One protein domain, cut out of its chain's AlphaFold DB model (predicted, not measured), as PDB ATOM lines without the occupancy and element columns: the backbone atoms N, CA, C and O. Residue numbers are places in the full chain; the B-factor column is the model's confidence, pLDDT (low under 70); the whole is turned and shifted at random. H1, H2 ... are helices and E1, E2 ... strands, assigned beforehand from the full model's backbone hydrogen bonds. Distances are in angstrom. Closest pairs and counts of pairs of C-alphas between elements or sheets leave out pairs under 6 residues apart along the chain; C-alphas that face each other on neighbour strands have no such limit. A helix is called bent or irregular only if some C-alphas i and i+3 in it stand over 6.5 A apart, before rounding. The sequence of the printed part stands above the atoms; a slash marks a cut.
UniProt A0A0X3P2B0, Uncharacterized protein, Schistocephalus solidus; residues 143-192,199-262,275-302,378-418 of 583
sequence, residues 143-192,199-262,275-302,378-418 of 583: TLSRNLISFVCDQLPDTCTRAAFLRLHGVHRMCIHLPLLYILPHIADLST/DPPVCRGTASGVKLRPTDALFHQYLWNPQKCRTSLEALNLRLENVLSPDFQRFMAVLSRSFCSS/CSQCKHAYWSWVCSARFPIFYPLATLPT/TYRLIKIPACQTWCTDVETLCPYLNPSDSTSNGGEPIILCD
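This is residues 143 to 192, 199 to 262, 275 to 302 and 378 to 418 of the 583 residues of an uncharacterized protein of Schistocephalus solidus (UniProt A0A0X3P2B0). A long bent helix, H5, runs along one side of the domain, with short helices H1 to H4 clustered at its first arm, while H6 packs on its second arm and H7 lies side by side with H6, away from H5. A ribbon of strands E1 and E2, antiparallel, packs on H3 and H4, and a tail, residues 398 to 418, reaches past H7. The printed part has 183 residues, mostly helix, in the order H1 H2 H3 H4 H5 H6 E1 E2 H7; it is only just loose, close to compact, with a radius of gyration of the C-alphas of 19.3 A and spans of 61 by 43 by 33 A.

H1, residues 146 to 155, and H2, residues 159 to 168, form a helical hairpin and only just touch, with 3 pairs of C-alphas within 8 A, the closest Val 152 and Arg 162, 5.8 A. H2 touches H3, residues 180 to 187, closest C-alphas Arg 167 and Leu 181, 5.1 A, and H4, residues 214 to 223, closest Thr 159 and Leu 223, 5.4 A. H5, residues 226 to 255, was assigned as one helix by its hydrogen bonds but is bent, C-alphas 243 and 246 being 6.8 A apart; arms H5a, residues 226 to 243, and H5b, residues 246 to 255, stand at 43 degrees. H5a touches H1 with residues 226 to 233 alone, closest C-alphas Pro 226 and Cys 153, 4.5 A. H6, residues 275 to 290, touches H7, residues 389 to 397, at a shallow tilt of 23 degrees, opposite ways, closest C-alphas Cys 278 and Leu 397, 5.0 A. E1, residues 293 to 298, and E2, residues 379 to 384, are antiparallel, with N 295 and O 382 within hydrogen-bond range at 2.9 A. Every O i to N i+4 pair is within range in H1, H2, H5a, H5b and H6, against 1 of 4 in H3, 1 of 6 in H4 and 4 of 5 in H7; O i to N i+3 gives 4 of 5 in H3 and 6 of 7 in H4.

H1 begins at C-alpha 146 (167.754, 145.557, 153.741), and H7 ends at C-alpha 397 (139.068, 143.504, 137.162). H5a measures 25.7 A and H6 21.9 A from first to last C-alpha.

The C-alphas farthest apart, Gly 205 and Thr 407, are 61.5 A apart. Cuts leave C-alpha gaps of 17.0 A from 192 to 199, 10.8 A from 262 to 275 and 11.4 A from 302 to 378. The link from H2 to H3 is long. Confidence is under 70 at residues 188 to 192, 199 to 200, 259 to 262, 300 to 302 and 406 to 409.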
ATOM      1  N   THR A 143     162.682 143.074 145.170       91.88
ATOM      2  CA  THR A 143     161.907 143.871 146.121       91.88
ATOM      3  C   THR A 143     162.804 144.613 147.110       91.88
ATOM      4  O   THR A 143     163.809 144.089 147.604       91.88
ATOM      5  N   LEU A 144     162.427 145.857 147.423       92.38
ATOM      6  CA  LEU A 144     163.155 146.697 148.366       92.38
ATOM      7  C   LEU A 144     163.212 146.043 149.754       92.38
ATOM      8  O   LEU A 144     162.206 145.888 150.442       92.38
ATOM      9  N   SER A 145     164.424 145.671 150.151       92.31
ATOM     10  CA  SER A 145     164.748 144.973 151.394       92.31
ATOM     11  C   SER A 145     166.097 145.469 151.916       92.31
ATOM     12  O   SER A 145     166.874 146.060 151.164       92.31
ATOM     13  N   ARG A 146     166.429 145.202 153.188       90.62
ATOM     14  CA  ARG A 146     167.754 145.557 153.741       90.62
ATOM     15  C   ARG A 146     168.906 144.941 152.935       90.62
ATOM     16  O   ARG A 146     169.920 145.602 152.732       90.62
ATOM     17  N   ASN A 147     168.715 143.722 152.430       91.06
ATOM     18  CA  ASN A 147     169.694 143.025 151.596       91.06
ATOM     19  C   ASN A 147     169.875 143.738 150.248       91.06
ATOM     20  O   ASN A 147     171.008 143.994 149.849       91.06
ATOM     21  N   LEU A 148     168.777 144.139 149.588       92.31
ATOM     22  CA  LEU A 148     168.850 144.906 148.341       92.31
ATOM     23  C   LEU A 148     169.502 146.280 148.551       92.31
ATOM     24  O   LEU A 148     170.327 146.692 147.743       92.31
ATOM     25  N   ILE A 149     169.168 146.974 149.643       94.06
ATOM     26  CA  ILE A 149     169.757 148.277 149.984       94.06
ATOM     27  C   ILE A 149     171.265 148.139 150.212       94.06
ATOM     28  O   ILE A 149     172.026 148.945 149.686       94.06
ATOM     29  N   SER A 150     171.713 147.112 150.943       93.31
ATOM     30  CA  SER A 150     173.147 146.878 151.140       93.31
ATOM     31  C   SER A 150     173.854 146.498 149.836       93.31
ATOM     32  O   SER A 150     174.898 147.062 149.523       93.31
ATOM     33  N   PHE A 151     173.260 145.635 149.008       93.69
ATOM     34  CA  PHE A 151     173.802 145.320 147.684       93.69
ATOM     35  C   PHE A 151     173.963 146.579 146.813       93.69
ATOM     36  O   PHE A 151     175.061 146.881 146.348       93.69
ATOM     37  N   VAL A 152     172.893 147.361 146.639       94.25
ATOM     38  CA  VAL A 152     172.909 148.561 145.792       94.25
ATOM     39  C   VAL A 152     173.862 149.620 146.347       94.25
ATOM     40  O   VAL A 152     174.670 150.168 145.603       94.25
ATOM     41  N   CYS A 153     173.797 149.926 147.639       96.00
ATOM     42  CA  CYS A 153     174.555 151.044 148.190       96.00
ATOM     43  C   CYS A 153     176.013 150.699 148.512       96.00
ATOM     44  O   CYS A 153     176.869 151.559 148.317       96.00
ATOM     45  N   ASP A 154     176.303 149.472 148.963       93.38
ATOM     46  CA  ASP A 154     177.634 149.080 149.439       93.38
ATOM     47  C   ASP A 154     178.451 148.295 148.393       93.38
ATOM     48  O   ASP A 154     179.676 148.390 148.409       93.38
ATOM     49  N   GLN A 155     177.813 147.534 147.486       91.75
ATOM     50  CA  GLN A 155     178.527 146.706 146.494       91.75
ATOM     51  C   GLN A 155     178.599 147.328 145.094       91.75
ATOM     52  O   GLN A 155     179.576 147.093 144.381       91.75
ATOM     53  N   LEU A 156     177.609 148.126 144.672       91.75
ATOM     54  CA  LEU A 156     177.684 148.814 143.377       91.75
ATOM     55  C   LEU A 156     178.591 150.057 143.489       91.75
ATOM     56  O   LEU A 156     178.393 150.873 144.398       91.75
ATOM     57  N   PRO A 157     179.578 150.224 142.586       83.56
ATOM     58  CA  PRO A 157     180.688 151.154 142.798       83.56
ATOM     59  C   PRO A 157     180.287 152.626 142.653       83.56
ATOM     60  O   PRO A 157     180.719 153.465 143.443       83.56
ATOM     61  N   ASP A 158     179.440 152.944 141.674       87.44
ATOM     62  CA  ASP A 158     179.144 154.314 141.256       87.44
ATOM     63  C   ASP A 158     177.635 154.614 141.165       87.44
ATOM     64  O   ASP A 158     176.776 153.730 141.172       87.44
ATOM     65  N   THR A 159     177.315 155.905 141.059       90.50
ATOM     66  CA  THR A 159     175.943 156.420 140.943       90.50
ATOM     67  C   THR A 159     175.178 155.864 139.745       90.50
ATOM     68  O   THR A 159     174.008 155.516 139.892       90.50
ATOM     69  N   CYS A 160     175.805 155.806 138.569       91.94
ATOM     70  CA  CYS A 160     175.160 155.390 137.329       91.94
ATOM     71  C   CYS A 160     174.755 153.919 137.421       91.94
ATOM     72  O   CYS A 160     173.614 153.579 137.117       91.94
ATOM     73  N   THR A 161     175.652 153.062 137.914       91.81
ATOM     74  CA  THR A 161     175.378 151.636 138.126       91.81
ATOM     75  C   THR A 161     174.268 151.425 139.161       91.81
ATOM     76  O   THR A 161     173.356 150.633 138.921       91.81
ATOM     77  N   ARG A 162     174.268 152.182 140.273       94.12
ATOM     78  CA  ARG A 162     173.165 152.167 141.259       94.12
ATOM     79  C   ARG A 162     171.830 152.569 140.637       94.12
ATOM     80  O   ARG A 162     170.831 151.879 140.828       94.12
ATOM     81  N   ALA A 163     171.811 153.672 139.893       94.69
ATOM     82  CA  ALA A 163     170.609 154.199 139.262       94.69
ATOM     83  C   ALA A 163     170.054 153.231 138.207       94.69
ATOM     84  O   ALA A 163     168.887 152.850 138.277       94.69
ATOM     85  N   ALA A 164     170.896 152.758 137.286       92.19
ATOM     86  CA  ALA A 164     170.497 151.829 136.236       92.19
ATOM     87  C   ALA A 164     169.981 150.490 136.803       92.19
ATOM     88  O   ALA A 164     168.980 149.958 136.324       92.19
ATOM     89  N   PHE A 165     170.589 149.982 137.883       93.00
ATOM     90  CA  PHE A 165     170.084 148.800 138.585       93.00
ATOM     91  C   PHE A 165     168.710 149.051 139.238       93.00
ATOM     92  O   PHE A 165     167.795 148.241 139.090       93.00
ATOM     93  N   LEU A 166     168.516 150.194 139.907       94.25
ATOM     94  CA  LEU A 166     167.219 150.589 140.485       94.25
ATOM     95  C   LEU A 166     166.135 150.884 139.432       94.25
ATOM     96  O   LEU A 166     164.951 150.868 139.765       94.25
ATOM     97  N   ARG A 167     166.523 151.162 138.183       92.31
ATOM     98  CA  ARG A 167     165.622 151.384 137.044       92.31
ATOM     99  C   ARG A 167     165.113 150.083 136.425       92.31
ATOM    100  O   ARG A 167     163.950 150.015 136.049       92.31
ATOM    101  N   LEU A 168     165.972 149.068 136.313       88.75
ATOM    102  CA  LEU A 168     165.624 147.784 135.689       88.75
ATOM    103  C   LEU A 168     165.114 146.738 136.682       88.75
ATOM    104  O   LEU A 168     164.199 145.983 136.365       88.75
ATOM    105  N   HIS A 169     165.712 146.687 137.873       90.44
ATOM    106  CA  HIS A 169     165.522 145.586 138.817       90.44
ATOM    107  C   HIS A 169     164.862 146.030 140.122       90.44
ATOM    108  O   HIS A 169     164.062 145.286 140.684       90.44
ATOM    109  N   GLY A 170     165.170 147.228 140.622       92.31
ATOM    110  CA  GLY A 170     164.631 147.709 141.894       92.31
ATOM    111  C   GLY A 170     163.131 148.011 141.839       92.31
ATOM    112  O   GLY A 170     162.716 148.930 141.136       92.31
ATOM    113  N   VAL A 171     162.325 147.311 142.646       94.25
ATOM    114  CA  VAL A 171     160.887 147.598 142.844       94.25
ATOM    115  C   VAL A 171     160.505 147.621 144.325       94.25
ATOM    116  O   VAL A 171     161.194 147.046 145.168       94.25
ATOM    117  N   HIS A 172     159.395 148.270 144.680       94.69
ATOM    118  CA  HIS A 172     158.850 148.196 146.043       94.69
ATOM    119  C   HIS A 172     157.854 147.039 146.176       94.69
ATOM    120  O   HIS A 172     157.114 146.763 145.235       94.69
ATOM    121  N   ARG A 173     157.784 146.393 147.351       91.62
ATOM    122  CA  ARG A 173     156.877 145.251 147.600       91.62
ATOM    123  C   ARG A 173     155.392 145.576 147.378       91.62
ATOM    124  O   ARG A 173     154.624 144.688 147.032       91.62
ATOM    125  N   MET A 174     155.000 146.836 147.576       91.31
ATOM    126  CA  MET A 174     153.635 147.323 147.347       91.31
ATOM    127  C   MET A 174     153.421 147.866 145.928       91.31
ATOM    128  O   MET A 174     152.301 147.818 145.433       91.31
ATOM    129  N   CYS A 175     154.482 148.330 145.260       94.06
ATOM    130  CA  CYS A 175     154.430 148.971 143.943       94.06
ATOM    131  C   CYS A 175     155.319 148.241 142.922       94.06
ATOM    132  O   CYS A 175     156.233 148.826 142.345       94.06
ATOM    133  N   ILE A 176     155.051 146.953 142.687       90.19
ATOM    134  CA  ILE A 176     155.883 146.065 141.845       90.19
ATOM    135  C   ILE A 176     155.985 146.492 140.366       90.19
ATOM    136  O   ILE A 176     156.895 146.069 139.645       90.19
ATOM    137  N   HIS A 177     155.062 147.337 139.899       89.94
ATOM    138  CA  HIS A 177     155.053 147.873 138.537       89.94
ATOM    139  C   HIS A 177     155.890 149.149 138.373       89.94
ATOM    140  O   HIS A 177     156.311 149.436 137.257       89.94
ATOM    141  N   LEU A 178     156.193 149.875 139.456       92.88
ATOM    142  CA  LEU A 178     156.942 151.133 139.406       92.88
ATOM    143  C   LEU A 178     158.434 150.898 139.714       92.88
ATOM    144  O   LEU A 178     158.753 150.412 140.803       92.88
ATOM    145  N   PRO A 179     159.364 151.265 138.810       93.75
ATOM    146  CA  PRO A 179     160.794 151.257 139.108       93.75
ATOM    147  C   PRO A 179     161.135 152.185 140.277       93.75
ATOM    148  O   PRO A 179     160.741 153.355 140.277       93.75
ATOM    149  N   LEU A 180     161.927 151.699 141.240       94.88
ATOM    150  CA  LEU A 180     162.341 152.481 142.412       94.88
ATOM    151  C   LEU A 180     163.036 153.786 142.020       94.88
ATOM    152  O   LEU A 180     162.834 154.795 142.690       94.88
ATOM    153  N   LEU A 181     163.823 153.781 140.936       95.38
ATOM    154  CA  LEU A 181     164.520 154.981 140.474       95.38
ATOM    155  C   LEU A 181     163.545 156.134 140.197       95.38
ATOM    156  O   LEU A 181     163.743 157.241 140.693       95.38
ATOM    157  N   TYR A 182     162.472 155.876 139.448       94.69
ATOM    158  CA  TYR A 182     161.552 156.923 139.004       94.69
ATOM    159  C   TYR A 182     160.622 157.435 140.116       94.69
ATOM    160  O   TYR A 182     160.059 158.519 139.979       94.69
ATOM    161  N   ILE A 183     160.485 156.717 141.236       95.19
ATOM    162  CA  ILE A 183     159.766 157.206 142.428       95.19
ATOM    163  C   ILE A 183     160.697 157.772 143.513       95.19
ATOM    164  O   ILE A 183     160.222 158.398 144.459       95.19
ATOM    165  N   LEU A 184     162.018 157.618 143.370       94.56
ATOM    166  CA  LEU A 184     163.012 158.093 144.336       94.56
ATOM    167  C   LEU A 184     162.877 159.589 144.693       94.56
ATOM    168  O   LEU A 184     163.005 159.900 145.875       94.56
ATOM    169  N   PRO A 185     162.548 160.520 143.768       93.50
ATOM    170  CA  PRO A 185     162.442 161.941 144.109       93.50
ATOM    171  C   PRO A 185     161.282 162.329 145.041       93.50
ATOM    172  O   PRO A 185     161.265 163.454 145.533       93.50
ATOM    173  N   HIS A 186     160.354 161.420 145.368       91.94
ATOM    174  CA  HIS A 186     159.300 161.670 146.371       91.94
ATOM    175  C   HIS A 186     159.821 161.819 147.815       91.94
ATOM    176  O   HIS A 186     159.036 162.075 148.725       91.94
ATOM    177  N   ILE A 187     161.133 161.682 148.037       88.62
ATOM    178  CA  ILE A 187     161.807 161.935 149.325       88.62
ATOM    179  C   ILE A 187     162.453 163.328 149.422       88.62
ATOM    180  O   ILE A 187     163.172 163.590 150.384       88.62
ATOM    181  N   ALA A 188     162.253 164.209 148.434       64.88
ATOM    182  CA  ALA A 188     162.946 165.501 148.332       64.88
ATOM    183  C   ALA A 188     162.703 166.479 149.508       64.88
ATOM    184  O   ALA A 188     163.423 167.467 149.625       64.88
ATOM    185  N   ASP A 189     161.784 166.163 150.429       53.03
ATOM    186  CA  ASP A 189     161.638 166.823 151.739       53.03
ATOM    187  C   ASP A 189     162.849 166.604 152.681       53.03
ATOM    188  O   ASP A 189     162.942 167.239 153.733       53.03
ATOM    189  N   LEU A 190     163.802 165.725 152.331       47.97
ATOM    190  CA  LEU A 190     165.077 165.527 153.036       47.97
ATOM    191  C   LEU A 190     166.040 166.714 152.848       47.97
ATOM    192  O   LEU A 190     167.104 166.558 152.247       47.97
ATOM    193  N   SER A 191     165.652 167.864 153.412       36.41
ATOM    194  CA  SER A 191     166.453 169.062 153.702       36.41
ATOM    195  C   SER A 191     167.453 169.453 152.612       36.41
ATOM    196  O   SER A 191     168.540 168.876 152.544       36.41
ATOM    197  N   THR A 192     167.102 170.486 151.834       36.00
ATOM    198  CA  THR A 192     167.980 171.224 150.905       36.00
ATOM    199  C   THR A 192     169.466 171.024 151.222       36.00
ATOM    200  O   THR A 192     169.951 171.574 152.222       36.00
ATOM    201  N   ASP A 199     179.677 168.258 140.020       61.62
ATOM    202  CA  ASP A 199     179.304 168.004 138.633       61.62
ATOM    203  C   ASP A 199     178.750 166.573 138.500       61.62
ATOM    204  O   ASP A 199     179.408 165.613 138.925       61.62
ATOM    205  N   PRO A 200     177.538 166.388 137.942       69.44
ATOM    206  CA  PRO A 200     176.922 165.072 137.863       69.44
ATOM    207  C   PRO A 200     177.745 164.134 136.959       69.44
ATOM    208  O   PRO A 200     178.224 164.547 135.899       69.44
ATOM    209  N   PRO A 201     177.902 162.851 137.332       79.50
ATOM    210  CA  PRO A 201     178.768 161.923 136.615       79.50
ATOM    211  C   PRO A 201     178.250 161.626 135.204       79.50
ATOM    212  O   PRO A 201     177.057 161.410 134.988       79.50
ATOM    213  N   VAL A 202     179.159 161.536 134.230       81.75
ATOM    214  CA  VAL A 202     178.810 161.218 132.836       81.75
ATOM    215  C   VAL A 202     178.543 159.715 132.681       81.75
ATOM    216  O   VAL A 202     179.447 158.926 132.413       81.75
ATOM    217  N   CYS A 203     177.281 159.311 132.820       84.00
ATOM    218  CA  CYS A 203     176.861 157.916 132.678       84.00
ATOM    219  C   CYS A 203     176.877 157.447 131.207       84.00
ATOM    220  O   CYS A 203     176.044 157.873 130.401       84.00
ATOM    221  N   ARG A 204     177.803 156.546 130.843       79.94
ATOM    222  CA  ARG A 204     177.879 155.896 129.516       79.94
ATOM    223  C   ARG A 204     178.388 154.456 129.625       79.94
ATOM    224  O   ARG A 204     179.191 154.150 130.497       79.94
ATOM    225  N   GLY A 205     177.975 153.603 128.685       79.31
ATOM    226  CA  GLY A 205     178.460 152.224 128.550       79.31
ATOM    227  C   GLY A 205     177.603 151.188 129.283       79.31
ATOM    228  O   GLY A 205     176.386 151.340 129.406       79.31
ATOM    229  N   THR A 206     178.245 150.119 129.743       76.38
ATOM    230  CA  THR A 206     177.636 148.997 130.471       76.38
ATOM    231  C   THR A 206     178.453 148.689 131.721       76.38
ATOM    232  O   THR A 206     179.680 148.647 131.669       76.38
ATOM    233  N   ALA A 207     177.776 148.449 132.843       74.62
ATOM    234  CA  ALA A 207     178.392 148.100 134.120       74.62
ATOM    235  C   ALA A 207     177.562 147.013 134.811       74.62
ATOM    236  O   ALA A 207     176.335 147.071 134.802       74.62
ATOM    237  N   SER A 208     178.216 145.992 135.374       70.81
ATOM    238  CA  SER A 208     177.551 144.849 136.031       70.81
ATOM    239  C   SER A 208     176.450 144.176 135.186       70.81
ATOM    240  O   SER A 208     175.426 143.755 135.713       70.81
ATOM    241  N   GLY A 209     176.634 144.107 133.860       70.19
ATOM    242  CA  GLY A 209     175.644 143.565 132.915       70.19
ATOM    243  C   GLY A 209     174.478 144.507 132.575       70.19
ATOM    244  O   GLY A 209     173.680 144.194 131.699       70.19
ATOM    245  N   VAL A 210     174.398 145.678 133.211       75.81
ATOM    246  CA  VAL A 210     173.336 146.672 133.030       75.81
ATOM    247  C   VAL A 210     173.794 147.798 132.098       75.81
ATOM    248  O   VAL A 210     174.923 148.288 132.190       75.81
ATOM    249  N   LYS A 211     172.905 148.246 131.204       83.50
ATOM    250  CA  LYS A 211     173.149 149.405 130.336       83.50
ATOM    251  C   LYS A 211     172.948 150.724 131.087       83.50
ATOM    252  O   LYS A 211     171.859 150.999 131.596       83.50
ATOM    253  N   LEU A 212     173.988 151.558 131.086       86.44
ATOM    254  CA  LEU A 212     173.970 152.900 131.660       86.44
ATOM    255  C   LEU A 212     173.406 153.903 130.648       86.44
ATOM    256  O   LEU A 212     173.849 153.961 129.495       86.44
ATOM    257  N   ARG A 213     172.454 154.727 131.083       85.75
ATOM    258  CA  ARG A 213     171.897 155.838 130.303       85.75
ATOM    259  C   ARG A 213     172.471 157.165 130.812       85.75
ATOM    260  O   ARG A 213     172.588 157.327 132.023       85.75
ATOM    261  N   PRO A 214     172.719 158.173 129.953       84.25
ATOM    262  CA  PRO A 214     173.118 159.514 130.402       84.25
ATOM    263  C   PRO A 214     172.142 160.136 131.412       84.25
ATOM    264  O   PRO A 214     172.541 160.891 132.290       84.25
ATOM    265  N   THR A 215     170.862 159.771 131.321       87.50
ATOM    266  CA  THR A 215     169.789 160.205 132.223       87.50
ATOM    267  C   THR A 215     169.883 159.628 133.635       87.50
ATOM    268  O   THR A 215     169.295 160.195 134.551       87.50
ATOM    269  N   ASP A 216     170.622 158.531 133.837       90.12
ATOM    270  CA  ASP A 216     170.811 157.917 135.158       90.12
ATOM    271  C   ASP A 216     171.595 158.862 136.103       90.12
ATOM    272  O   ASP A 216     171.416 158.823 137.322       90.12
ATOM    273  N   ALA A 217     172.371 159.801 135.540       89.19
ATOM    274  CA  ALA A 217     173.089 160.856 136.261       89.19
ATOM    275  C   ALA A 217     172.166 161.815 137.035       89.19
ATOM    276  O   ALA A 217     172.561 162.362 138.063       89.19
ATOM    277  N   LEU A 218     170.917 161.998 136.587       89.19
ATOM    278  CA  LEU A 218     169.958 162.930 137.201       89.19
ATOM    279  C   LEU A 218     169.557 162.533 138.632       89.19
ATOM    280  O   LEU A 218     169.022 163.348 139.380       89.19
ATOM    281  N   PHE A 219     169.837 161.292 139.034       91.69
ATOM    282  CA  PHE A 219     169.551 160.770 140.369       91.69
ATOM    283  C   PHE A 219     170.758 160.856 141.323       91.69
ATOM    284  O   PHE A 219     170.696 160.350 142.446       91.69
ATOM    285  N   HIS A 220     171.848 161.525 140.918       90.75
ATOM    286  CA  HIS A 220     173.090 161.620 141.692       90.75
ATOM    287  C   HIS A 220     172.895 162.149 143.117       90.75
ATOM    288  O   HIS A 220     173.388 161.533 144.062       90.75
ATOM    289  N   GLN A 221     172.070 163.182 143.306       88.69
ATOM    290  CA  GLN A 221     171.770 163.748 144.630       88.69
ATOM    291  C   GLN A 221     171.222 162.733 145.659       88.69
ATOM    292  O   GLN A 221     171.355 162.944 146.866       88.69
ATOM    293  N   TYR A 222     170.649 161.614 145.201       91.44
ATOM    294  CA  TYR A 222     170.136 160.534 146.050       91.44
ATOM    295  C   TYR A 222     171.121 159.360 146.200       91.44
ATOM    296  O   TYR A 222     171.090 158.660 147.208       91.44
ATOM    297  N   LEU A 223     171.990 159.127 145.207       93.38
ATOM    298  CA  LEU A 223     172.755 157.880 145.049       93.38
ATOM    299  C   LEU A 223     174.287 158.060 145.022       93.38
ATOM    300  O   LEU A 223     175.003 157.069 144.845       93.38
ATOM    301  N   TRP A 224     174.800 159.288 145.193       88.50
ATOM    302  CA  TRP A 224     176.227 159.614 145.044       88.50
ATOM    303  C   TRP A 224     177.157 158.738 145.888       88.50
ATOM    304  O   TRP A 224     178.053 158.089 145.344       88.50
ATOM    305  N   ASN A 225     176.902 158.633 147.194       90.12
ATOM    306  CA  ASN A 225     177.681 157.803 148.114       90.12
ATOM    307  C   ASN A 225     176.812 156.727 148.813       90.12
ATOM    308  O   ASN A 225     175.582 156.851 148.825       90.12
ATOM    309  N   PRO A 226     177.422 155.678 149.408       93.38
ATOM    310  CA  PRO A 226     176.689 154.589 150.064       93.38
ATOM    311  C   PRO A 226     175.741 155.049 151.181       93.38
ATOM    312  O   PRO A 226     174.633 154.532 151.303       93.38
ATOM    313  N   GLN A 227     176.137 156.056 151.971       92.19
ATOM    314  CA  GLN A 227     175.324 156.574 153.076       92.19
ATOM    315  C   GLN A 227     174.070 157.290 152.562       92.19
ATOM    316  O   GLN A 227     172.964 156.947 152.971       92.19
ATOM    317  N   LYS A 228     174.219 158.228 151.616       91.50
ATOM    318  CA  LYS A 228     173.092 158.942 150.999       91.50
ATOM    319  C   LYS A 228     172.184 157.977 150.241       91.50
ATOM    320  O   LYS A 228     170.971 158.109 150.365       91.50
ATOM    321  N   CYS A 229     172.749 156.986 149.547       95.00
ATOM    322  CA  CYS A 229     171.995 155.905 148.915       95.00
ATOM    323  C   CYS A 229     171.125 155.160 149.939       95.00
ATOM    324  O   CYS A 229     169.910 155.064 149.753       95.00
ATOM    325  N   ARG A 230     171.713 154.710 151.059       95.12
ATOM    326  CA  ARG A 230     170.990 153.982 152.111       95.12
ATOM    327  C   ARG A 230     169.887 154.840 152.723       95.12
ATOM    328  O   ARG A 230     168.731 154.431 152.693       95.12
ATOM    329  N   THR A 231     170.209 156.052 153.178       94.06
ATOM    330  CA  THR A 231     169.221 156.989 153.740       94.06
ATOM    331  C   THR A 231     168.105 157.309 152.746       94.06
ATOM    332  O   THR A 231     166.946 157.391 153.143       94.06
ATOM    333  N   SER A 232     168.420 157.450 151.454       95.00
ATOM    334  CA  SER A 232     167.423 157.751 150.421       95.00
ATOM    335  C   SER A 232     166.463 156.583 150.185       95.00
ATOM    336  O   SER A 232     165.250 156.782 150.146       95.00
ATOM    337  N   LEU A 233     166.981 155.354 150.076       95.62
ATOM    338  CA  LEU A 233     166.158 154.157 149.888       95.62
ATOM    339  C   LEU A 233     165.349 153.796 151.146       95.62
ATOM    340  O   LEU A 233     164.194 153.391 151.031       95.62
ATOM    341  N   GLU A 234     165.908 153.981 152.343       95.00
ATOM    342  CA  GLU A 234     165.196 153.772 153.611       95.00
ATOM    343  C   GLU A 234     164.078 154.805 153.814       95.00
ATOM    344  O   GLU A 234     162.962 154.434 154.189       95.00
ATOM    345  N   ALA A 235     164.329 156.082 153.499       94.25
ATOM    346  CA  ALA A 235     163.311 157.130 153.534       94.25
ATOM    347  C   ALA A 235     162.200 156.896 152.499       94.25
ATOM    348  O   ALA A 235     161.024 157.073 152.818       94.25
ATOM    349  N   LEU A 236     162.550 156.443 151.287       95.06
ATOM    350  CA  LEU A 236     161.578 156.073 150.255       95.06
ATOM    351  C   LEU A 236     160.705 154.907 150.727       95.06
ATOM    352  O   LEU A 236     159.482 154.980 150.626       95.06
ATOM    353  N   ASN A 237     161.317 153.862 151.293       95.31
ATOM    354  CA  ASN A 237     160.592 152.726 151.853       95.31
ATOM    355  C   ASN A 237     159.601 153.177 152.937       95.31
ATOM    356  O   ASN A 237     158.422 152.848 152.866       95.31
ATOM    357  N   LEU A 238     160.059 153.982 153.902       94.31
ATOM    358  CA  LEU A 238     159.212 154.518 154.969       94.31
ATOM    359  C   LEU A 238     158.068 155.390 154.423       94.31
ATOM    360  O   LEU A 238     156.941 155.298 154.906       94.31
ATOM    361  N   ARG A 239     158.329 156.217 153.400       94.38
ATOM    362  CA  ARG A 239     157.309 157.064 152.764       94.38
ATOM    363  C   ARG A 239     156.242 156.237 152.046       94.38
ATOM    364  O   ARG A 239     155.063 156.553 152.186       94.38
ATOM    365  N   LEU A 240     156.637 155.190 151.319       94.62
ATOM    366  CA  LEU A 240     155.716 154.279 150.631       94.62
ATOM    367  C   LEU A 240     154.835 153.522 151.632       94.62
ATOM    368  O   LEU A 240     153.614 153.542 151.499       94.62
ATOM    369  N   GLU A 241     155.434 152.934 152.672       94.62
ATOM    370  CA  GLU A 241     154.715 152.246 153.755       94.62
ATOM    371  C   GLU A 241     153.697 153.165 154.447       94.62
ATOM    372  O   GLU A 241     152.526 152.810 154.560       94.62
ATOM    373  N   ASN A 242     154.105 154.372 154.847       94.31
ATOM    374  CA  ASN A 242     153.232 155.303 155.568       94.31
ATOM    375  C   ASN A 242     152.050 155.819 154.728       94.31
ATOM    376  O   ASN A 242     150.998 156.119 155.289       94.31
ATOM    377  N   VAL A 243     152.216 155.955 153.406       93.81
ATOM    378  CA  VAL A 243     151.169 156.478 152.509       93.81
ATOM    379  C   VAL A 243     150.224 155.376 152.024       93.81
ATOM    380  O   VAL A 243     149.020 155.605 151.970       93.81
ATOM    381  N   LEU A 244     150.741 154.196 151.669       95.81
ATOM    382  CA  LEU A 244     149.966 153.165 150.964       95.81
ATOM    383  C   LEU A 244     149.334 152.133 151.902       95.81
ATOM    384  O   LEU A 244     148.199 151.720 151.668       95.81
ATOM    385  N   SER A 245     150.017 151.742 152.985       94.94
ATOM    386  CA  SER A 245     149.520 150.698 153.894       94.94
ATOM    387  C   SER A 245     148.114 150.973 154.455       94.94
ATOM    388  O   SER A 245     147.321 150.030 154.487       94.94
ATOM    389  N   PRO A 246     147.730 152.213 154.841       94.19
ATOM    390  CA  PRO A 246     146.372 152.493 155.312       94.19
ATOM    391  C   PRO A 246     145.297 152.285 154.234       94.19
ATOM    392  O   PRO A 246     144.253 151.698 154.520       94.19
ATOM    393  N   ASP A 247     145.548 152.737 153.002       91.06
ATOM    394  CA  ASP A 247     144.608 152.592 151.884       91.06
ATOM    395  C   ASP A 247     144.490 151.114 151.468       91.06
ATOM    396  O   ASP A 247     143.385 150.602 151.279       91.06
ATOM    397  N   PHE A 248     145.610 150.386 151.439       94.25
ATOM    398  CA  PHE A 248     145.643 148.965 151.088       94.25
ATOM    399  C   PHE A 248     144.935 148.104 152.140       94.25
ATOM    400  O   PHE A 248     144.151 147.223 151.787       94.25
ATOM    401  N   GLN A 249     145.151 148.365 153.435       93.44
ATOM    402  CA  GLN A 249     144.462 147.652 154.517       93.44
ATOM    403  C   GLN A 249     142.947 147.882 154.477       93.44
ATOM    404  O   GLN A 249     142.182 146.927 154.628       93.44
ATOM    405  N   ARG A 250     142.501 149.122 154.225       91.12
ATOM    406  CA  ARG A 250     141.075 149.446 154.054       91.12
ATOM    407  C   ARG A 250     140.471 148.697 152.871       91.12
ATOM    408  O   ARG A 250     139.436 148.057 153.037       91.12
ATOM    409  N   PHE A 251     141.128 148.722 151.712       90.75
ATOM    410  CA  PHE A 251     140.643 148.021 150.527       90.75
ATOM    411  C   PHE A 251     140.578 146.504 150.738       90.75
ATOM    412  O   PHE A 251     139.540 145.901 150.480       90.75
ATOM    413  N   MET A 252     141.617 145.885 151.307       89.00
ATOM    414  CA  MET A 252     141.606 144.448 151.615       89.00
ATOM    415  C   MET A 252     140.513 144.069 152.632       89.00
ATOM    416  O   MET A 252     139.931 142.989 152.528       89.00
ATOM    417  N   ALA A 253     140.179 144.951 153.582       88.19
ATOM    418  CA  ALA A 253     139.075 144.740 154.521       88.19
ATOM    419  C   ALA A 253     137.686 144.823 153.854       88.19
ATOM    420  O   ALA A 253     136.749 144.188 154.333       88.19
ATOM    421  N   VAL A 254     137.549 145.567 152.750       86.31
ATOM    422  CA  VAL A 254     136.337 145.573 151.911       86.31
ATOM    423  C   VAL A 254     136.313 144.342 151.001       86.31
ATOM    424  O   VAL A 254     135.323 143.613 150.987       86.31
ATOM    425  N   LEU A 255     137.415 144.058 150.303       84.56
ATOM    426  CA  LEU A 255     137.528 142.956 149.344       84.56
ATOM    427  C   LEU A 255     137.326 141.582 150.003       84.56
ATOM    428  O   LEU A 255     136.606 140.751 149.471       84.56
ATOM    429  N   SER A 256     137.878 141.350 151.197       81.38
ATOM    430  CA  SER A 256     137.672 140.093 151.947       81.38
ATOM    431  C   SER A 256     136.219 139.851 152.383       81.38
ATOM    432  O   SER A 256     135.823 138.701 152.586       81.38
ATOM    433  N   ARG A 257     135.418 140.919 152.510       79.06
ATOM    434  CA  ARG A 257     133.985 140.870 152.852       79.06
ATOM    435  C   ARG A 257     133.065 140.816 151.630       79.06
ATOM    436  O   ARG A 257     131.862 140.637 151.802       79.06
ATOM    437  N   SER A 258     133.599 141.006 150.424       72.44
ATOM    438  CA  SER A 258     132.850 140.827 149.181       72.44
ATOM    439  C   SER A 258     132.795 139.341 148.795       72.44
ATOM    440  O   SER A 258     133.408 138.489 149.442       72.44
ATOM    441  N   PHE A 259     132.087 139.014 147.710       65.31
ATOM    442  CA  PHE A 259     131.968 137.644 147.187       65.31
ATOM    443  C   PHE A 259     133.313 136.981 146.810       65.31
ATOM    444  O   PHE A 259     133.358 135.770 146.601       65.31
ATOM    445  N   CYS A 260     134.411 137.746 146.811       61.69
ATOM    446  CA  CYS A 260     135.784 137.279 146.633       61.69
ATOM    447  C   CYS A 260     136.227 136.124 147.541       61.69
ATOM    448  O   CYS A 260     137.103 135.358 147.158       61.69
ATOM    449  N   SER A 261     135.671 135.993 148.747       51.28
ATOM    450  CA  SER A 261     136.105 134.985 149.727       51.28
ATOM    451  C   SER A 261     135.358 133.645 149.638       51.28
ATOM    452  O   SER A 261     135.540 132.790 150.501       51.28
ATOM    453  N   SER A 262     134.494 133.451 148.632       47.81
ATOM    454  CA  SER A 262     133.518 132.342 148.608       47.81
ATOM    455  C   SER A 262     133.789 131.216 147.599       47.81
ATOM    456  O   SER A 262     133.061 130.223 147.617       47.81
ATOM    457  N   CYS A 275     140.229 137.794 142.469       78.81
ATOM    458  CA  CYS A 275     140.481 138.768 143.521       78.81
ATOM    459  C   CYS A 275     141.975 139.033 143.755       78.81
ATOM    460  O   CYS A 275     142.318 140.060 144.347       78.81
ATOM    461  N   SER A 276     142.864 138.168 143.250       83.25
ATOM    462  CA  SER A 276     144.291 138.466 143.145       83.25
ATOM    463  C   SER A 276     144.516 139.525 142.065       83.25
ATOM    464  O   SER A 276     145.126 140.557 142.346       83.25
ATOM    465  N   GLN A 277     143.930 139.358 140.873       85.44
ATOM    466  CA  GLN A 277     144.009 140.357 139.796       85.44
ATOM    467  C   GLN A 277     143.412 141.708 140.213       85.44
ATOM    468  O   GLN A 277     144.083 142.728 140.067       85.44
ATOM    469  N   CYS A 278     142.224 141.732 140.829       87.88
ATOM    470  CA  CYS A 278     141.639 142.960 141.386       87.88
ATOM    471  C   CYS A 278     142.564 143.642 142.412       87.88
ATOM    472  O   CYS A 278     142.808 144.848 142.338       87.88
ATOM    473  N   LYS A 279     143.124 142.876 143.359       89.50
ATOM    474  CA  LYS A 279     144.098 143.387 144.334       89.50
ATOM    475  C   LYS A 279     145.319 143.984 143.629       89.50
ATOM    476  O   LYS A 279     145.719 145.095 143.968       89.50
ATOM    477  N   HIS A 280     145.895 143.282 142.655       89.56
ATOM    478  CA  HIS A 280     147.059 143.747 141.899       89.56
ATOM    479  C   HIS A 280     146.763 145.011 141.077       89.56
ATOM    480  O   HIS A 280     147.584 145.932 141.086       89.56
ATOM    481  N   ALA A 281     145.592 145.103 140.443       90.69
ATOM    482  CA  ALA A 281     145.139 146.296 139.730       90.69
ATOM    483  C   ALA A 281     144.987 147.490 140.684       90.69
ATOM    484  O   ALA A 281     145.623 148.523 140.482       90.69
ATOM    485  N   TYR A 282     144.238 147.325 141.784       93.25
ATOM    486  CA  TYR A 282     144.031 148.382 142.780       93.25
ATOM    487  C   TYR A 282     145.351 148.870 143.394       93.25
ATOM    488  O   TYR A 282     145.576 150.074 143.508       93.25
ATOM    489  N   TRP A 283     146.251 147.950 143.760       94.38
ATOM    490  CA  TRP A 283     147.568 148.301 144.301       94.38
ATOM    491  C   TRP A 283     148.383 149.101 143.281       94.38
ATOM    492  O   TRP A 283     148.982 150.115 143.636       94.38
ATOM    493  N   SER A 284     148.361 148.692 142.010       93.62
ATOM    494  CA  SER A 284     149.086 149.371 140.932       93.62
ATOM    495  C   SER A 284     148.539 150.769 140.649       93.62
ATOM    496  O   SER A 284     149.326 151.710 140.552       93.62
ATOM    497  N   TRP A 285     147.212 150.923 140.602       94.75
ATOM    498  CA  TRP A 285     146.529 152.207 140.445       94.75
ATOM    499  C   TRP A 285     146.812 153.169 141.597       94.75
ATOM    500  O   TRP A 285     147.240 154.298 141.376       94.75
ATOM    501  N   VAL A 286     146.639 152.730 142.846       95.44
ATOM    502  CA  VAL A 286     146.904 153.594 144.005       95.44
ATOM    503  C   VAL A 286     148.394 153.939 144.092       95.44
ATOM    504  O   VAL A 286     148.729 155.085 144.379       95.44
ATOM    505  N   CYS A 287     149.303 153.013 143.767       96.62
ATOM    506  CA  CYS A 287     150.725 153.330 143.623       96.62
ATOM    507  C   CYS A 287     150.978 154.396 142.547       96.62
ATOM    508  O   CYS A 287     151.672 155.371 142.830       96.62
ATOM    509  N   SER A 288     150.429 154.250 141.336       94.44
ATOM    510  CA  SER A 288     150.682 155.180 140.227       94.44
ATOM    511  C   SER A 288     150.051 156.561 140.464       94.44
ATOM    512  O   SER A 288     150.684 157.580 140.177       94.44
ATOM    513  N   ALA A 289     148.864 156.617 141.076       92.50
ATOM    514  CA  ALA A 289     148.167 157.850 141.442       92.50
ATOM    515  C   ALA A 289     148.827 158.592 142.622       92.50
ATOM    516  O   ALA A 289     148.978 159.814 142.580       92.50
ATOM    517  N   ARG A 290     149.250 157.877 143.678       94.12
ATOM    518  CA  ARG A 290     149.932 158.477 144.846       94.12
ATOM    519  C   ARG A 290     151.388 158.846 144.550       94.12
ATOM    520  O   ARG A 290     151.877 159.835 145.094       94.12
ATOM    521  N   PHE A 291     152.062 158.086 143.685       94.75
ATOM    522  CA  PHE A 291     153.462 158.288 143.307       94.75
ATOM    523  C   PHE A 291     153.637 158.415 141.780       94.75
ATOM    524  O   PHE A 291     154.240 157.537 141.156       94.75
ATOM    525  N   PRO A 292     153.190 159.534 141.169       94.12
ATOM    526  CA  PRO A 292     153.508 159.857 139.780       94.12
ATOM    527  C   PRO A 292     155.019 159.825 139.536       94.12
ATOM    528  O   PRO A 292     155.787 160.291 140.385       94.12
ATOM    529  N   ILE A 293     155.459 159.284 138.402       94.38
ATOM    530  CA  ILE A 293     156.886 159.044 138.159       94.38
ATOM    531  C   ILE A 293     157.645 160.332 137.831       94.38
ATOM    532  O   ILE A 293     157.129 161.237 137.180       94.38
ATOM    533  N   PHE A 294     158.912 160.380 138.229       93.44
ATOM    534  CA  PHE A 294     159.884 161.370 137.784       93.44
ATOM    535  C   PHE A 294     160.714 160.779 136.646       93.44
ATOM    536  O   PHE A 294     161.638 159.996 136.871       93.44
ATOM    537  N   TYR A 295     160.362 161.148 135.418       90.19
ATOM    538  CA  TYR A 295     160.938 160.579 134.204       90.19
ATOM    539  C   TYR A 295     161.867 161.589 133.508       90.19
ATOM    540  O   TYR A 295     161.570 162.790 133.500       90.19
ATOM    541  N   PRO A 296     162.995 161.148 132.928       88.06
ATOM    542  CA  PRO A 296     163.923 162.043 132.251       88.06
ATOM    543  C   PRO A 296     163.418 162.450 130.860       88.06
ATOM    544  O   PRO A 296     163.269 161.612 129.974       88.06
ATOM    545  N   LEU A 297     163.245 163.753 130.630       84.25
ATOM    546  CA  LEU A 297     162.994 164.315 129.300       84.25
ATOM    547  C   LEU A 297     164.079 165.307 128.896       84.25
ATOM    548  O   LEU A 297     164.657 165.997 129.737       84.25
ATOM    549  N   ALA A 298     164.325 165.389 127.589       79.56
ATOM    550  CA  ALA A 298     165.194 166.403 127.015       79.56
ATOM    551  C   ALA A 298     164.586 167.796 127.238       79.56
ATOM    552  O   ALA A 298     163.406 168.021 126.957       79.56
ATOM    553  N   THR A 299     165.386 168.738 127.726       71.00
ATOM    554  CA  THR A 299     164.999 170.148 127.758       71.00
ATOM    555  C   THR A 299     165.155 170.739 126.369       71.00
ATOM    556  O   THR A 299     166.230 170.651 125.775       71.00
ATOM    557  N   LEU A 300     164.100 171.386 125.879       63.03
ATOM    558  CA  LEU A 300     164.198 172.269 124.723       63.03
ATOM    559  C   LEU A 300     165.216 173.384 125.025       63.03
ATOM    560  O   LEU A 300     165.150 173.949 126.123       63.03
ATOM    561  N   PRO A 301     166.132 173.719 124.099       56.06
ATOM    562  CA  PRO A 301     166.939 174.924 124.238       56.06
ATOM    563  C   PRO A 301     166.010 176.143 124.292       56.06
ATOM    564  O   PRO A 301     165.043 176.242 123.535       56.06
ATOM    565  N   THR A 302     166.284 177.071 125.208       53.12
ATOM    566  CA  THR A 302     165.561 178.345 125.268       53.12
ATOM    567  C   THR A 302     165.784 179.140 123.976       53.12
ATOM    568  O   THR A 302     166.879 179.073 123.414       53.12
ATOM    569  N   THR A 378     170.563 168.393 126.878       74.94
ATOM    570  CA  THR A 378     170.376 168.453 128.325       74.94
ATOM    571  C   THR A 378     169.065 167.759 128.691       74.94
ATOM    572  O   THR A 378     168.082 167.821 127.950       74.94
ATOM    573  N   TYR A 379     169.042 167.069 129.831       83.00
ATOM    574  CA  TYR A 379     167.863 166.367 130.338       83.00
ATOM    575  C   TYR A 379     167.480 166.909 131.712       83.00
ATOM    576  O   TYR A 379     168.343 167.307 132.490       83.00
ATOM    577  N   ARG A 380     166.187 166.865 132.038       84.62
ATOM    578  CA  ARG A 380     165.671 167.104 133.390       84.62
ATOM    579  C   ARG A 380     164.661 166.032 133.771       84.62
ATOM    580  O   ARG A 380     164.000 165.463 132.904       84.62
ATOM    581  N   LEU A 381     164.509 165.794 135.069       89.00
ATOM    582  CA  LEU A 381     163.384 165.016 135.579       89.00
ATOM    583  C   LEU A 381     162.121 165.875 135.516       89.00
ATOM    584  O   LEU A 381     162.111 166.997 136.024       89.00
ATOM    585  N   ILE A 382     161.062 165.343 134.913       87.38
ATOM    586  CA  ILE A 382     159.714 165.904 135.021       87.38
ATOM    587  C   ILE A 382     158.796 164.911 135.728       87.38
ATOM    588  O   ILE A 382     158.978 163.699 135.616       87.38
ATOM    589  N   LYS A 383     157.804 165.423 136.454       91.44
ATOM    590  CA  LYS A 383     156.758 164.604 137.067       91.44
ATOM    591  C   LYS A 383     155.695 164.292 136.010       91.44
ATOM    592  O   LYS A 383     155.087 165.223 135.489       91.44
ATOM    593  N   ILE A 384     155.478 163.015 135.707       91.94
ATOM    594  CA  ILE A 384     154.469 162.541 134.748       91.94
ATOM    595  C   ILE A 384     153.327 161.858 135.521       91.94
ATOM    596  O   ILE A 384     153.613 160.971 136.332       91.94
ATOM    597  N   PRO A 385     152.052 162.236 135.299       93.06
ATOM    598  CA  PRO A 385     150.895 161.588 135.918       93.06
ATOM    599  C   PRO A 385     150.662 160.169 135.381       93.06
ATOM    600  O   PRO A 385     151.065 159.824 134.271       93.06
ATOM    601  N   ALA A 386     149.983 159.344 136.172       92.12
ATOM    602  CA  ALA A 386     149.511 158.040 135.724       92.12
ATOM    603  C   ALA A 386     148.447 158.196 134.624       92.12
ATOM    604  O   ALA A 386     147.627 159.109 134.688       92.12
ATOM    605  N   CYS A 387     148.466 157.312 133.627       90.25
ATOM    606  CA  CYS A 387     147.417 157.230 132.612       90.25
ATOM    607  C   CYS A 387     146.091 156.699 133.175       90.25
ATOM    608  O   CYS A 387     146.075 155.978 134.179       90.25
ATOM    609  N   GLN A 388     144.990 157.010 132.492       87.50
ATOM    610  CA  GLN A 388     143.648 156.617 132.917       87.50
ATOM    611  C   GLN A 388     143.454 155.094 132.892       87.50
ATOM    612  O   GLN A 388     142.753 154.562 133.756       87.50
ATOM    613  N   THR A 389     144.156 154.374 132.002       87.06
ATOM    614  CA  THR A 389     144.143 152.898 131.957       87.06
ATOM    615  C   THR A 389     144.382 152.241 133.313       87.06
ATOM    616  O   THR A 389     143.724 151.256 133.616       87.06
ATOM    617  N   TRP A 390     145.261 152.793 134.167       90.50
ATOM    618  CA  TRP A 390     145.503 152.221 135.500       90.50
ATOM    619  C   TRP A 390     144.229 152.163 136.346       90.50
ATOM    620  O   TRP A 390     144.066 151.240 137.132       90.50
ATOM    621  N   CYS A 391     143.348 153.156 136.207       91.19
ATOM    622  CA  CYS A 391     142.074 153.212 136.909       91.19
ATOM    623  C   CYS A 391     141.064 152.247 136.263       91.19
ATOM    624  O   CYS A 391     140.436 151.449 136.957       91.19
ATOM    625  N   THR A 392     140.971 152.246 134.931       87.75
ATOM    626  CA  THR A 392     140.063 151.364 134.177       87.75
ATOM    627  C   THR A 392     140.396 149.874 134.328       87.75
ATOM    628  O   THR A 392     139.486 149.044 134.323       87.75
ATOM    629  N   ASP A 393     141.663 149.519 134.566       87.50
ATOM    630  CA  ASP A 393     142.060 148.165 134.976       87.50
ATOM    631  C   ASP A 393     141.349 147.750 136.281       87.50
ATOM    632  O   ASP A 393     140.892 146.615 136.407       87.50
ATOM    633  N   VAL A 394     141.190 148.670 137.241       90.00
ATOM    634  CA  VAL A 394     140.470 148.417 138.503       90.00
ATOM    635  C   VAL A 394     138.969 148.265 138.260       90.00
ATOM    636  O   VAL A 394     138.386 147.308 138.763       90.00
ATOM    637  N   GLU A 395     138.346 149.148 137.470       87.19
ATOM    638  CA  GLU A 395     136.920 149.031 137.092       87.19
ATOM    639  C   GLU A 395     136.609 147.691 136.414       87.19
ATOM    640  O   GLU A 395     135.541 147.119 136.622       87.19
ATOM    641  N   THR A 396     137.541 147.202 135.592       84.25
ATOM    642  CA  THR A 396     137.356 145.997 134.777       84.25
ATOM    643  C   THR A 396     137.613 144.714 135.569       84.25
ATOM    644  O   THR A 396     136.924 143.717 135.355       84.25
ATOM    645  N   LEU A 397     138.608 144.712 136.465       84.50
ATOM    646  CA  LEU A 397     139.068 143.504 137.162       84.50
ATOM    647  C   LEU A 397     138.462 143.324 138.559       84.50
ATOM    648  O   LEU A 397     138.458 142.207 139.077       84.50
ATOM    649  N   CYS A 398     137.963 144.388 139.193       85.75
ATOM    650  CA  CYS A 398     137.365 144.296 140.522       85.75
ATOM    651  C   CYS A 398     135.860 143.994 140.498       85.75
ATOM    652  O   CYS A 398     135.151 144.391 139.574       85.75
ATOM    653  N   PRO A 399     135.337 143.311 141.537       83.19
ATOM    654  CA  PRO A 399     133.902 143.106 141.673       83.19
ATOM    655  C   PRO A 399     133.181 144.446 141.830       83.19
ATOM    656  O   PRO A 399     133.723 145.393 142.404       83.19
ATOM    657  N   TYR A 400     131.918 144.499 141.408       82.81
ATOM    658  CA  TYR A 400     131.057 145.648 141.676       82.81
ATOM    659  C   TYR A 400     130.920 145.854 143.198       82.81
ATOM    660  O   TYR A 400     130.312 145.044 143.905       82.81
ATOM    661  N   LEU A 401     131.496 146.942 143.708       81.75
ATOM    662  CA  LEU A 401     131.428 147.336 145.113       81.75
ATOM    663  C   LEU A 401     130.431 148.487 145.259       81.75
ATOM    664  O   LEU A 401     130.676 149.596 144.785       81.75
ATOM    665  N   ASN A 402     129.304 148.221 145.918       79.94
ATOM    666  CA  ASN A 402     128.248 149.210 146.119       79.94
ATOM    667  C   ASN A 402     128.661 150.219 147.217       79.94
ATOM    668  O   ASN A 402     129.105 149.777 148.282       79.94
ATOM    669  N   PRO A 403     128.506 151.542 147.022       79.38
ATOM    670  CA  PRO A 403     128.602 152.512 148.112       79.38
ATOM    671  C   PRO A 403     127.559 152.233 149.210       79.38
ATOM    672  O   PRO A 403     126.513 151.633 148.958       79.38
ATOM    673  N   SER A 404     127.836 152.695 150.435       73.31
ATOM    674  CA  SER A 404     126.982 152.450 151.609       73.31
ATOM    675  C   SER A 404     125.538 152.940 151.432       73.31
ATOM    676  O   SER A 404     124.612 152.277 151.892       73.31
ATOM    677  N   ASP A 405     125.349 154.058 150.722       73.50
ATOM    678  CA  ASP A 405     124.044 154.649 150.413       73.50
ATOM    679  C   ASP A 405     123.625 154.306 148.974       73.50
ATOM    680  O   ASP A 405     123.644 155.141 148.066       73.50
ATOM    681  N   SER A 406     123.230 153.049 148.763       57.66
ATOM    682  CA  SER A 406     122.878 152.495 147.444       57.66
ATOM    683  C   SER A 406     121.753 153.238 146.707       57.66
ATOM    684  O   SER A 406     121.668 153.169 145.483       57.66
ATOM    685  N   THR A 407     120.904 153.975 147.427       61.53
ATOM    686  CA  THR A 407     119.825 154.800 146.863       61.53
ATOM    687  C   THR A 407     120.269 156.209 146.460       61.53
ATOM    688  O   THR A 407     119.577 156.840 145.665       61.53
ATOM    689  N   SER A 408     121.400 156.713 146.972       62.94
ATOM    690  CA  SER A 408     121.897 158.063 146.661       62.94
ATOM    691  C   SER A 408     122.772 158.112 145.407       62.94
ATOM    692  O   SER A 408     122.862 159.170 144.787       62.94
ATOM    693  N   ASN A 409     123.410 156.997 145.043       69.62
ATOM    694  CA  ASN A 409     124.348 156.916 143.917       69.62
ATOM    695  C   ASN A 409     123.753 156.196 142.693       69.62
ATOM    696  O   ASN A 409     124.490 155.701 141.856       69.62
ATOM    697  N   GLY A 410     122.426 156.054 142.596       74.62
ATOM    698  CA  GLY A 410     121.755 155.553 141.382       74.62
ATOM    699  C   GLY A 410     122.084 154.115 140.940       74.62
ATOM    700  O   GLY A 410     121.623 153.705 139.878       74.62
ATOM    701  N   GLY A 411     122.836 153.342 141.731       76.69
ATOM    702  CA  GLY A 411     123.407 152.059 141.301       76.69
ATOM    703  C   GLY A 411     124.762 152.175 140.587       76.69
ATOM    704  O   GLY A 411     125.093 151.309 139.782       76.69
ATOM    705  N   GLU A 412     125.533 153.229 140.867       80.75
ATOM    706  CA  GLU A 412     126.932 153.381 140.447       80.75
ATOM    707  C   GLU A 412     127.911 152.719 141.443       80.75
ATOM    708  O   GLU A 412     127.685 152.759 142.662       80.75
ATOM    709  N   PRO A 413     129.018 152.122 140.956       82.06
ATOM    710  CA  PRO A 413     130.037 151.506 141.804       82.06
ATOM    711  C   PRO A 413     130.844 152.549 142.593       82.06
ATOM    712  O   PRO A 413     130.945 153.713 142.221       82.06
ATOM    713  N   ILE A 414     131.490 152.115 143.680       82.56
ATOM    714  CA  ILE A 414     132.354 152.975 144.510       82.56
ATOM    715  C   ILE A 414     133.678 153.372 143.825       82.56
ATOM    716  O   ILE A 414     134.343 154.305 144.273       82.56
ATOM    717  N   ILE A 415     134.077 152.654 142.772       85.81
ATOM    718  CA  ILE A 415     135.233 152.969 141.926       85.81
ATOM    719  C   ILE A 415     134.683 153.269 140.537       85.81
ATOM    720  O   ILE A 415     134.114 152.384 139.902       85.81
ATOM    721  N   LEU A 416     134.853 154.518 140.114       85.38
ATOM    722  CA  LEU A 416     134.493 155.035 138.804       85.38
ATOM    723  C   LEU A 416     135.633 155.940 138.341       85.38
ATOM    724  O   LEU A 416     136.124 156.757 139.126       85.38
ATOM    725  N   CYS A 417     136.064 155.780 137.099       84.44
ATOM    726  CA  CYS A 417     137.227 156.463 136.552       84.44
ATOM    727  C   CYS A 417     136.824 157.547 135.553       84.44
ATOM    728  O   CYS A 417     137.359 158.653 135.621       84.44
ATOM    729  N   ASP A 418     135.871 157.261 134.661       75.25
ATOM    730  CA  ASP A 418     135.324 158.236 133.713       75.25
ATOM    731  C   ASP A 418     133.802 158.074 133.546       75.25
ATOM    732  O   ASP A 418     133.293 156.983 133.281       75.25
TER     733      ASP A 418